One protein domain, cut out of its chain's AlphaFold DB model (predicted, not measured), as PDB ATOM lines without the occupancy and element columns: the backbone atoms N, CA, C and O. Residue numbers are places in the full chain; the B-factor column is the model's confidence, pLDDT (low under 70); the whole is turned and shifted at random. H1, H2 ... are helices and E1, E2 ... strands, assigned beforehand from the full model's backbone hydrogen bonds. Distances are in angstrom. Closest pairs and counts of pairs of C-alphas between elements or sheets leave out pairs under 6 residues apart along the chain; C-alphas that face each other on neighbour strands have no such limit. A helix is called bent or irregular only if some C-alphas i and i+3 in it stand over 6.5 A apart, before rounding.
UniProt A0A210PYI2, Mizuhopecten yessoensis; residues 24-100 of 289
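This is residues 24 to 100 of the 289 residues of a protein of Mizuhopecten yessoensis (UniProt A0A210PYI2). Two small strand pieces make one side of this domain, a three-strand sheet E1 E2 E3 and a two-strand hairpin E4 and E5 near one end of E2; a helical hairpin, H1 and H2, makes the other side. A long link, residues 63 to 77, loops over from E5 to H1, and the link from E1 to E2 reaches out from the sheet toward the helices. The printed part has 77 residues, with five named strands and then two named helices along the chain; the class is mixed, helices and strands, with under half of the residues in named elements. The three-strand sheet has the order E1, E2, E3 and is a meander, each strand the antiparallel neighbour of the one before; E4 and E5 are antiparallel too. The whole is compact, with a radius of gyration of the C-alphas of 12.4 A, and rounded, spanning 33 by 29 by 23 A.

In the larger sheet, E2 is residues 33 to 37, 13.5 A from first to last C-alpha, and E3 is residues 43 to 47, 13.2 A. E1, residues 24 to 26, is 7.1 A long and begins at C-alpha 24 (-13.576, 41.274, 57.159). E4, residues 53 to 55, and E5, residues 60 to 62, are each 6.3 A long. H1, residues 78 to 86, begins at C-alpha 78 (-17.249, 33.046, 43.411) and is 14.4 A long; it is only just irregular, with C-alphas 81 and 84 6.53 A apart. H2, residues 90 to 97, is 10.3 A long and ends at C-alpha 97 (-11.156, 36.568, 38.841).

E2 is the inner strand, and E1 and E3 are the edge strands. E2 and E3 form a hairpin at 146 degrees, with N 36 and O 44 within hydrogen-bond range at 2.8 A. E1 and E2 form a hairpin at 139 degrees, with N 25 and O 35 at 2.8 A. The closest C-alphas of E2 and E4 are those of Tyr 34 and Tyr 54, 6.6 A apart. E4 and E5 form a hairpin at 131 degrees, with N 55 and O 60 within range at 2.9 A. H1 is not on the three-strand sheet, but only just, with 4 pairs of C-alphas within 10 A; H2 is not on it, with 0 pairs. H1 and H2 touch and form a helical hairpin, at a steep tilt of 42 degrees, opposite ways; their closest C-alphas are those of Trp 79 and Leu 93, 6.6 A apart. In H2 every O i to N i+4 pair is within hydrogen-bond range; in H1 1 of 5 is, beside 3 of 6 O i to N i+3 pairs.

The two C-alphas farthest apart, those of Asn 40 and Ile 69, are 36.6 A apart. The printed part has no cut, and its one long link is E5 to H1, 15 residues. The mean pLDDT of the printed part is 79.1; residues 64 to 72, 84 to 88 and 98 to 100 are under 70.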
ATOM      1  N   ALA A  24     -13.806  42.287  58.168       89.75
ATOM      2  CA  ALA A  24     -13.576  41.274  57.159       89.75
ATOM      3  C   ALA A  24     -14.380  41.618  55.906       89.75
ATOM      4  O   ALA A  24     -15.398  42.293  55.976       89.75
ATOM      5  N   LEU A  25     -13.849  41.239  54.754       88.25
ATOM      6  CA  LEU A  25     -14.291  41.708  53.453       88.25
ATOM      7  C   LEU A  25     -14.274  40.531  52.479       88.25
ATOM      8  O   LEU A  25     -13.407  39.649  52.552       88.25
ATOM      9  N   ILE A  26     -15.213  40.532  51.543       86.69
ATOM     10  CA  ILE A  26     -15.413  39.433  50.606       86.69
ATOM     11  C   ILE A  26     -14.287  39.395  49.562       86.69
ATOM     12  O   ILE A  26     -13.887  40.412  48.992       86.69
ATOM     13  N   ASN A  27     -13.776  38.196  49.266       87.94
ATOM     14  CA  ASN A  27     -12.922  37.982  48.102       87.94
ATOM     15  C   ASN A  27     -13.783  37.504  46.918       87.94
ATOM     16  O   ASN A  27     -14.270  36.372  46.944       87.94
ATOM     17  N   PRO A  28     -13.953  38.302  45.850       84.94
ATOM     18  CA  PRO A  28     -14.821  37.921  44.735       84.94
ATOM     19  C   PRO A  28     -14.249  36.775  43.894       84.94
ATOM     20  O   PRO A  28     -14.960  36.204  43.073       84.94
ATOM     21  N   CYS A  29     -12.967  36.443  44.064       87.31
ATOM     22  CA  CYS A  29     -12.285  35.454  43.239       87.31
ATOM     23  C   CYS A  29     -12.157  34.085  43.910       87.31
ATOM     24  O   CYS A  29     -11.712  33.136  43.267       87.31
ATOM     25  N   SER A  30     -12.506  33.959  45.191       89.31
ATOM     26  CA  SER A  30     -12.385  32.699  45.921       89.31
ATOM     27  C   SER A  30     -13.271  32.702  47.156       89.31
ATOM     28  O   SER A  30     -13.172  33.584  47.998       89.31
ATOM     29  N   CYS A  31     -14.068  31.648  47.312       88.19
ATOM     30  CA  CYS A  31     -14.920  31.450  48.486       88.19
ATOM     31  C   CYS A  31     -14.158  30.994  49.735       88.19
ATOM     32  O   CYS A  31     -14.705  31.000  50.835       88.19
ATOM     33  N   GLN A  32     -12.923  30.516  49.569       91.25
ATOM     34  CA  GLN A  32     -12.100  29.999  50.670       91.25
ATOM     35  C   GLN A  32     -11.182  31.063  51.258       91.25
ATOM     36  O   GLN A  32     -10.579  30.847  52.307       91.25
ATOM     37  N   THR A  33     -11.033  32.189  50.569       92.19
ATOM     38  CA  THR A  33     -10.212  33.296  51.031       92.19
ATOM     39  C   THR A  33     -11.085  34.511  51.259       92.19
ATOM     40  O   THR A  33     -12.091  34.696  50.590       92.19
ATOM     41  N   TYR A  34     -10.699  35.343  52.206       91.81
ATOM     42  CA  TYR A  34     -11.361  36.602  52.509       91.81
ATOM     43  C   TYR A  34     -10.294  37.621  52.871       91.81
ATOM     44  O   TYR A  34      -9.155  37.274  53.193       91.81
ATOM     45  N   TYR A  35     -10.633  38.893  52.788       91.88
ATOM     46  CA  TYR A  35      -9.719  39.954  53.165       91.88
ATOM     47  C   TYR A  35     -10.033  40.403  54.586       91.88
ATOM     48  O   TYR A  35     -11.191  40.461  54.985       91.88
ATOM     49  N   ARG A  36      -9.008  40.733  55.369       92.31
ATOM     50  CA  ARG A  36      -9.186  41.326  56.693       92.31
ATOM     51  C   ARG A  36      -8.408  42.622  56.801       92.31
ATOM     52  O   ARG A  36      -7.269  42.713  56.347       92.31
ATOM     53  N   CYS A  37      -9.018  43.610  57.425       91.38
ATOM     54  CA  CYS A  37      -8.399  44.886  57.725       91.38
ATOM     55  C   CYS A  37      -7.608  44.794  59.032       91.38
ATOM     56  O   CYS A  37      -8.164  44.533  60.102       91.38
ATOM     57  N   ASN A  38      -6.294  45.008  58.968       91.12
ATOM     58  CA  ASN A  38      -5.460  45.105  60.168       91.12
ATOM     59  C   ASN A  38      -5.526  46.524  60.776       91.12
ATOM     60  O   ASN A  38      -5.929  47.481  60.125       91.12
ATOM     61  N   THR A  39      -5.037  46.670  62.007       90.00
ATOM     62  CA  THR A  39      -4.846  47.924  62.766       90.00
ATOM     63  C   THR A  39      -4.152  49.053  61.995       90.00
ATOM     64  O   THR A  39      -4.369  50.218  62.302       90.00
ATOM     65  N   ASN A  40      -3.359  48.728  60.970       88.62
ATOM     66  CA  ASN A  40      -2.670  49.697  60.110       88.62
ATOM     67  C   ASN A  40      -3.444  50.052  58.823       88.62
ATOM     68  O   ASN A  40      -2.823  50.518  57.867       88.62
ATOM     69  N   PHE A  41      -4.751  49.767  58.743       84.31
ATOM     70  CA  PHE A  41      -5.565  49.933  57.522       84.31
ATOM     71  C   PHE A  41      -4.988  49.173  56.311       84.31
ATOM     72  O   PHE A  41      -5.148  49.545  55.147       84.31
ATOM     73  N   ALA A  42      -4.237  48.109  56.596       86.00
ATOM     74  CA  ALA A  42      -3.667  47.226  55.596       86.00
ATOM     75  C   ALA A  42      -4.622  46.059  55.379       86.00
ATOM     76  O   ALA A  42      -5.071  45.438  56.345       86.00
ATOM     77  N   ILE A  43      -4.884  45.758  54.114       87.88
ATOM     78  CA  ILE A  43      -5.717  44.632  53.725       87.88
ATOM     79  C   ILE A  43      -4.819  43.406  53.617       87.88
ATOM     80  O   ILE A  43      -3.817  43.421  52.902       87.88
ATOM     81  N   ILE A  44      -5.147  42.370  54.382       91.56
ATOM     82  CA  ILE A  44      -4.432  41.095  54.386       91.56
ATOM     83  C   ILE A  44      -5.359  39.993  53.890       91.56
ATOM     84  O   ILE A  44      -6.509  39.904  54.312       91.56
ATOM     85  N   ASN A  45      -4.850  39.148  53.000       91.62
ATOM     86  CA  ASN A  45      -5.572  37.973  52.533       91.62
ATOM     87  C   ASN A  45      -5.513  36.871  53.604       91.62
ATOM     88  O   ASN A  45      -4.441  36.571  54.137       91.62
ATOM     89  N   GLN A  46      -6.663  36.306  53.942       95.12
ATOM     90  CA  GLN A  46      -6.845  35.252  54.930       95.12
ATOM     91  C   GLN A  46      -7.489  34.042  54.264       95.12
ATOM     92  O   GLN A  46      -8.371  34.184  53.422       95.12
ATOM     93  N   THR A  47      -7.080  32.846  54.675       95.00
ATOM     94  CA  THR A  47      -7.618  31.589  54.147       95.00
ATOM     95  C   THR A  47      -8.393  30.866  55.234       95.00
ATOM     96  O   THR A  47      -7.890  30.651  56.339       95.00
ATOM     97  N   CYS A  48      -9.613  30.456  54.912       93.56
ATOM     98  CA  CYS A  48     -10.429  29.617  55.765       93.56
ATOM     99  C   CYS A  48      -9.805  28.217  55.926       93.56
ATOM    100  O   CYS A  48      -9.388  27.570  54.964       93.56
ATOM    101  N   ALA A  49      -9.712  27.736  57.168       93.69
ATOM    102  CA  ALA A  49      -9.077  26.456  57.475       93.69
ATOM    103  C   ALA A  49      -9.940  25.262  57.029       93.69
ATOM    104  O   ALA A  49     -11.167  25.322  57.045       93.69
ATOM    105  N   GLY A  50      -9.307  24.144  56.661       87.44
ATOM    106  CA  GLY A  50     -10.019  22.887  56.395       87.44
ATOM    107  C   GLY A  50     -10.932  22.903  55.162       87.44
ATOM    108  O   GLY A  50     -11.865  22.109  55.099       87.44
ATOM    109  N   GLY A  51     -10.693  23.803  54.200       84.06
ATOM    110  CA  GLY A  51     -11.500  23.906  52.976       84.06
ATOM    111  C   GLY A  51     -12.907  24.467  53.198       84.06
ATOM    112  O   GLY A  51     -13.784  24.246  52.361       84.06
ATOM    113  N   THR A  52     -13.108  25.155  54.325       90.44
ATOM    114  CA  THR A  52     -14.332  25.890  54.657       90.44
ATOM    115  C   THR A  52     -14.479  27.149  53.809       90.44
ATOM    116  O   THR A  52     -13.528  27.593  53.159       90.44
ATOM    117  N   PHE A  53     -15.684  27.712  53.804       89.12
ATOM    118  CA  PHE A  53     -16.018  28.908  53.040       89.12
ATOM    119  C   PHE A  53     -16.279  30.079  53.974       89.12
ATOM    120  O   PHE A  53     -16.816  29.888  55.067       89.12
ATOM    121  N   TYR A  54     -15.882  31.274  53.552       89.19
ATOM    122  CA  TYR A  54     -16.148  32.484  54.313       89.19
ATOM    123  C   TYR A  54     -17.622  32.888  54.167       89.19
ATOM    124  O   TYR A  54     -18.113  33.079  53.056       89.19
ATOM    125  N   ASP A  55     -18.319  32.993  55.296       87.19
ATOM    126  CA  ASP A  55     -19.700  33.454  55.410       87.19
ATOM    127  C   ASP A  55     -19.680  34.881  55.967       87.19
ATOM    128  O   ASP A  55     -19.439  35.088  57.161       87.19
ATOM    129  N   HIS A  56     -19.894  35.857  55.081       83.19
ATOM    130  CA  HIS A  56     -19.828  37.278  55.416       83.19
ATOM    131  C   HIS A  56     -20.953  37.705  56.369       83.19
ATOM    132  O   HIS A  56     -20.730  38.556  57.224       83.19
ATOM    133  N   VAL A  57     -22.130  37.069  56.289       83.19
ATOM    134  CA  VAL A  57     -23.293  37.395  57.132       83.19
ATOM    135  C   VAL A  57     -22.982  37.124  58.603       83.19
ATOM    136  O   VAL A  57     -23.434  37.844  59.491       83.19
ATOM    137  N   ASN A  58     -22.198  36.077  58.867       87.06
ATOM    138  CA  ASN A  58     -21.828  35.662  60.216       87.06
ATOM    139  C   ASN A  58     -20.364  35.978  60.591       87.06
ATOM    140  O   ASN A  58     -19.933  35.537  61.660       87.06
ATOM    141  N   ASP A  59     -19.606  36.664  59.724       89.81
ATOM    142  CA  ASP A  59     -18.160  36.944  59.859       89.81
ATOM    143  C   ASP A  59     -17.349  35.718  60.339       89.81
ATOM    144  O   ASP A  59     -16.619  35.746  61.338       89.81
ATOM    145  N   ARG A  60     -17.533  34.564  59.677       92.12
ATOM    146  CA  ARG A  60     -16.852  33.312  60.063       92.12
ATOM    147  C   ARG A  60     -16.665  32.339  58.907       92.12
ATOM    148  O   ARG A  60     -17.426  32.320  57.950       92.12
ATOM    149  N   CYS A  61     -15.678  31.456  59.037       91.69
ATOM    150  CA  CYS A  61     -15.497  30.335  58.117       91.69
ATOM    151  C   CYS A  61     -16.394  29.155  58.525       91.69
ATOM    152  O   CYS A  61     -16.305  28.679  59.661       91.69
ATOM    153  N   ASN A  62     -17.233  28.663  57.612       89.00
ATOM    154  CA  ASN A  62     -18.185  27.578  57.867       89.00
ATOM    155  C   ASN A  62     -17.972  26.389  56.907       89.00
ATOM    156  O   ASN A  62     -17.573  26.551  55.753       89.00
ATOM    157  N   THR A  63     -18.207  25.170  57.398       83.12
ATOM    158  CA  THR A  63     -18.094  23.909  56.639       83.12
ATOM    159  C   THR A  63     -19.326  23.602  55.795       83.12
ATOM    160  O   THR A  63     -19.236  22.787  54.879       83.12
ATOM    161  N   GLN A  64     -20.482  24.191  56.112       64.31
ATOM    162  CA  GLN A  64     -21.738  23.784  55.493       64.31
ATOM    163  C   GLN A  64     -21.949  24.351  54.089       64.31
ATOM    164  O   GLN A  64     -21.807  25.541  53.842       64.31
ATOM    165  N   ILE A  65     -22.407  23.445  53.221       55.16
ATOM    166  CA  ILE A  65     -22.914  23.627  51.855       55.16
ATOM    167  C   ILE A  65     -24.394  24.081  51.899       55.16
ATOM    168  O   ILE A  65     -25.162  23.824  50.987       55.16
ATOM    169  N   ASN A  66     -24.856  24.773  52.948       46.12
ATOM    170  CA  ASN A  66     -26.218  25.351  52.969       46.12
ATOM    171  C   ASN A  66     -26.278  26.681  52.184       46.12
ATOM    172  O   ASN A  66     -26.986  27.612  52.542       46.12
ATOM    173  N   VAL A  67     -25.466  26.758  51.133       49.25
ATOM    174  CA  VAL A  67     -24.960  27.964  50.466       49.25
ATOM    175  C   VAL A  67     -25.625  28.177  49.102       49.25
ATOM    176  O   VAL A  67     -25.590  29.266  48.546       49.25
ATOM    177  N   GLU A  68     -26.274  27.145  48.570       47.19
ATOM    178  CA  GLU A  68     -26.648  27.072  47.156       47.19
ATOM    179  C   GLU A  68     -27.954  27.809  46.797       47.19
ATOM    180  O   GLU A  68     -28.290  27.888  45.622       47.19
ATOM    181  N   ILE A  69     -28.693  28.360  47.772       54.09
ATOM    182  CA  ILE A  69     -30.059  28.861  47.524       54.09
ATOM    183  C   ILE A  69     -30.220  30.382  47.735       54.09
ATOM    184  O   ILE A  69     -31.024  30.975  47.028       54.09
ATOM    185  N   ASP A  70     -29.412  31.054  48.571       54.53
ATOM    186  CA  ASP A  70     -29.633  32.476  48.928       54.53
ATOM    187  C   ASP A  70     -28.357  33.349  48.883       54.53
ATOM    188  O   ASP A  70     -28.030  34.067  49.825       54.53
ATOM    189  N   GLY A  71     -27.604  33.315  47.778       54.69
ATOM    190  CA  GLY A  71     -26.538  34.306  47.541       54.69
ATOM    191  C   GLY A  71     -25.199  34.030  48.230       54.69
ATOM    192  O   GLY A  71     -24.433  34.959  48.475       54.69
ATOM    193  N   ILE A  72     -24.883  32.764  48.516       67.25
ATOM    194  CA  ILE A  72     -23.617  32.394  49.147       67.25
ATOM    195  C   ILE A  72     -22.654  31.820  48.086       67.25
ATOM    196  O   ILE A  72     -23.046  31.209  47.094       67.25
ATOM    197  N   CYS A  73     -21.368  32.115  48.260       71.75
ATOM    198  CA  CYS A  73     -20.290  31.961  47.287       71.75
ATOM    199  C   CYS A  73     -20.202  30.575  46.602       71.75
ATOM    200  O   CYS A  73     -19.978  29.554  47.258       71.75
ATOM    201  N   SER A  74     -20.288  30.546  45.265       77.62
ATOM    202  CA  SER A  74     -20.099  29.335  44.449       77.62
ATOM    203  C   SER A  74     -18.619  29.072  44.156       77.62
ATOM    204  O   SER A  74     -17.891  29.974  43.753       77.62
ATOM    205  N   ARG A  75     -18.145  27.821  44.282       76.81
ATOM    206  CA  ARG A  75     -16.745  27.474  43.939       76.81
ATOM    207  C   ARG A  75     -16.406  27.714  42.473       76.81
ATOM    208  O   ARG A  75     -15.252  28.005  42.175       76.81
ATOM    209  N   THR A  76     -17.367  27.508  41.580       77.31
ATOM    210  CA  THR A  76     -17.165  27.701  40.141       77.31
ATOM    211  C   THR A  76     -17.276  29.168  39.761       77.31
ATOM    212  O   THR A  76     -16.598  29.609  38.840       77.31
ATOM    213  N   GLU A  77     -18.102  29.919  40.488       78.81
ATOM    214  CA  GLU A  77     -18.435  31.306  40.169       78.81
ATOM    215  C   GLU A  77     -18.476  32.154  41.456       78.81
ATOM    216  O   GLU A  77     -19.537  32.618  41.882       78.81
ATOM    217  N   PRO A  78     -17.321  32.359  42.118       78.50
ATOM    218  CA  PRO A  78     -17.249  33.046  43.411       78.50
ATOM    219  C   PRO A  78     -17.708  34.504  43.341       78.50
ATOM    220  O   PRO A  78     -18.144  35.066  44.341       78.50
ATOM    221  N   TRP A  79     -17.672  35.113  42.154       81.06
ATOM    222  CA  TRP A  79     -18.147  36.474  41.922       81.06
ATOM    223  C   TRP A  79     -19.677  36.593  41.952       81.06
ATOM    224  O   TRP A  79     -20.180  37.712  41.976       81.06
ATOM    225  N   ILE A  80     -20.439  35.491  41.972       78.75
ATOM    226  CA  ILE A  80     -21.910  35.556  42.031       78.75
ATOM    227  C   ILE A  80     -22.412  36.159  43.342       78.75
ATOM    228  O   ILE A  80     -23.412  36.867  43.327       78.75
ATOM    229  N   GLN A  81     -21.696  35.987  44.454       76.12
ATOM    230  CA  GLN A  81     -22.067  36.639  45.721       76.12
ATOM    231  C   GLN A  81     -22.123  38.175  45.594       76.12
ATOM    232  O   GLN A  81     -22.868  38.838  46.301       76.12
ATOM    233  N   CYS A  82     -21.394  38.734  44.625       77.06
ATOM    234  CA  CYS A  82     -21.361  40.160  44.343       77.06
ATOM    235  C   CYS A  82     -22.520  40.662  43.477       77.06
ATOM    236  O   CYS A  82     -22.760  41.867  43.425       77.06
ATOM    237  N   LEU A  83     -23.235  39.773  42.777       73.75
ATOM    238  CA  LEU A  83     -24.316  40.175  41.872       73.75
ATOM    239  C   LEU A  83     -25.454  40.872  42.618       73.75
ATOM    240  O   LEU A  83     -26.004  41.852  42.116       73.75
ATOM    241  N   ASN A  84     -25.798  40.346  43.792       65.06
ATOM    242  CA  ASN A  84     -26.961  40.801  44.544       65.06
ATOM    243  C   ASN A  84     -26.732  42.164  45.204       65.06
ATOM    244  O   ASN A  84     -27.697  42.877  45.461       65.06
ATOM    245  N   GLU A  85     -25.474  42.538  45.446       64.94
ATOM    246  CA  GLU A  85     -25.159  43.732  46.229       64.94
ATOM    247  C   GLU A  85     -24.866  44.965  45.374       64.94
ATOM    248  O   GLU A  85     -25.276  46.068  45.735       64.94
ATOM    249  N   THR A  86     -24.178  44.820  44.237       63.72
ATOM    250  CA  THR A  86     -23.596  45.996  43.565       63.72
ATOM    251  C   THR A  86     -24.151  46.340  42.198       63.72
ATOM    252  O   THR A  86     -23.842  47.420  41.690       63.72
ATOM    253  N   GLY A  87     -24.887  45.438  41.541       62.53
ATOM    254  CA  GLY A  87     -25.158  45.589  40.104       62.53
ATOM    255  C   GLY A  87     -23.870  45.758  39.278       62.53
ATOM    256  O   GLY A  87     -23.897  46.338  38.192       62.53
ATOM    257  N   ALA A  88     -22.726  45.309  39.816       66.00
ATOM    258  CA  ALA A  88     -21.426  45.436  39.181       66.00
ATOM    259  C   ALA A  88     -21.414  44.671  37.855       66.00
ATOM    260  O   ALA A  88     -22.088  43.651  37.693       66.00
ATOM    261  N   ASN A  89     -20.613  45.148  36.900       75.00
ATOM    262  CA  ASN A  89     -20.473  44.476  35.619       75.00
ATOM    263  C   ASN A  89     -19.779  43.120  35.825       75.00
ATOM    264  O   ASN A  89     -18.559  43.036  35.977       75.00
ATOM    265  N   ILE A  90     -20.587  42.061  35.828       73.06
ATOM    266  CA  ILE A  90     -20.175  40.672  36.059       73.06
ATOM    267  C   ILE A  90     -19.039  40.285  35.121       73.06
ATOM    268  O   ILE A  90     -18.126  39.582  35.536       73.06
ATOM    269  N   ALA A  91     -19.054  40.775  33.878       75.62
ATOM    270  CA  ALA A  91     -18.024  40.458  32.901       75.62
ATOM    271  C   ALA A  91     -16.645  40.976  33.333       75.62
ATOM    272  O   ALA A  91     -15.648  40.291  33.132       75.62
ATOM    273  N   GLU A  92     -16.579  42.144  33.974       78.50
ATOM    274  CA  GLU A  92     -15.315  42.704  34.456       78.50
ATOM    275  C   GLU A  92     -14.797  41.945  35.687       78.50
ATOM    276  O   GLU A  92     -13.608  41.625  35.765       78.50
ATOM    277  N   LEU A  93     -15.686  41.604  36.631       74.94
ATOM    278  CA  LEU A  93     -15.329  40.806  37.810       74.94
ATOM    279  C   LEU A  93     -14.899  39.391  37.413       74.94
ATOM    280  O   LEU A  93     -13.858  38.910  37.862       74.94
ATOM    281  N   ALA A  94     -15.654  38.755  36.519       76.56
ATOM    282  CA  ALA A  94     -15.338  37.446  35.968       76.56
ATOM    283  C   ALA A  94     -14.042  37.478  35.151       76.56
ATOM    284  O   ALA A  94     -13.267  36.536  35.232       76.56
ATOM    285  N   GLN A  95     -13.731  38.553  34.422       79.88
ATOM    286  CA  GLN A  95     -12.445  38.676  33.727       79.88
ATOM    287  C   GLN A  95     -11.274  38.818  34.712       79.88
ATOM    288  O   GLN A  95     -10.218  38.218  34.510       79.88
ATOM    289  N   LYS A  96     -11.459  39.578  35.799       76.19
ATOM    290  CA  LYS A  96     -10.435  39.775  36.837       76.19
ATOM    291  C   LYS A  96     -10.190  38.511  37.666       76.19
ATOM    292  O   LYS A  96      -9.038  38.174  37.924       76.19
ATOM    293  N   CYS A  97     -11.246  37.794  38.043       78.69
ATOM    294  CA  CYS A  97     -11.156  36.568  38.841       78.69
ATOM    295  C   CYS A  97     -10.918  35.309  37.996       78.69
ATOM    296  O   CYS A  97     -10.236  34.374  38.415       78.69
ATOM    297  N   GLY A  98     -11.438  35.303  36.774       66.12
ATOM    298  CA  GLY A  98     -11.305  34.240  35.788       66.12
ATOM    299  C   GLY A  98      -9.928  34.169  35.142       66.12
ATOM    300  O   GLY A  98      -9.662  33.205  34.445       66.12
ATOM    301  N   GLY A  99      -8.990  35.077  35.423       57.84
ATOM    302  CA  GLY A  99      -7.589  34.881  35.020       57.84
ATOM    303  C   GLY A  99      -6.974  33.565  35.535       57.84
ATOM    304  O   GLY A  99      -6.033  33.056  34.931       57.84
ATOM    305  N   ALA A 100      -7.524  32.986  36.613       50.25
ATOM    306  CA  ALA A 100      -7.114  31.690  37.162       50.25
ATOM    307  C   ALA A 100      -8.078  30.526  36.841       50.25
ATOM    308  O   ALA A 100      -7.667  29.368  36.892       50.25
TER     309      ALA A 100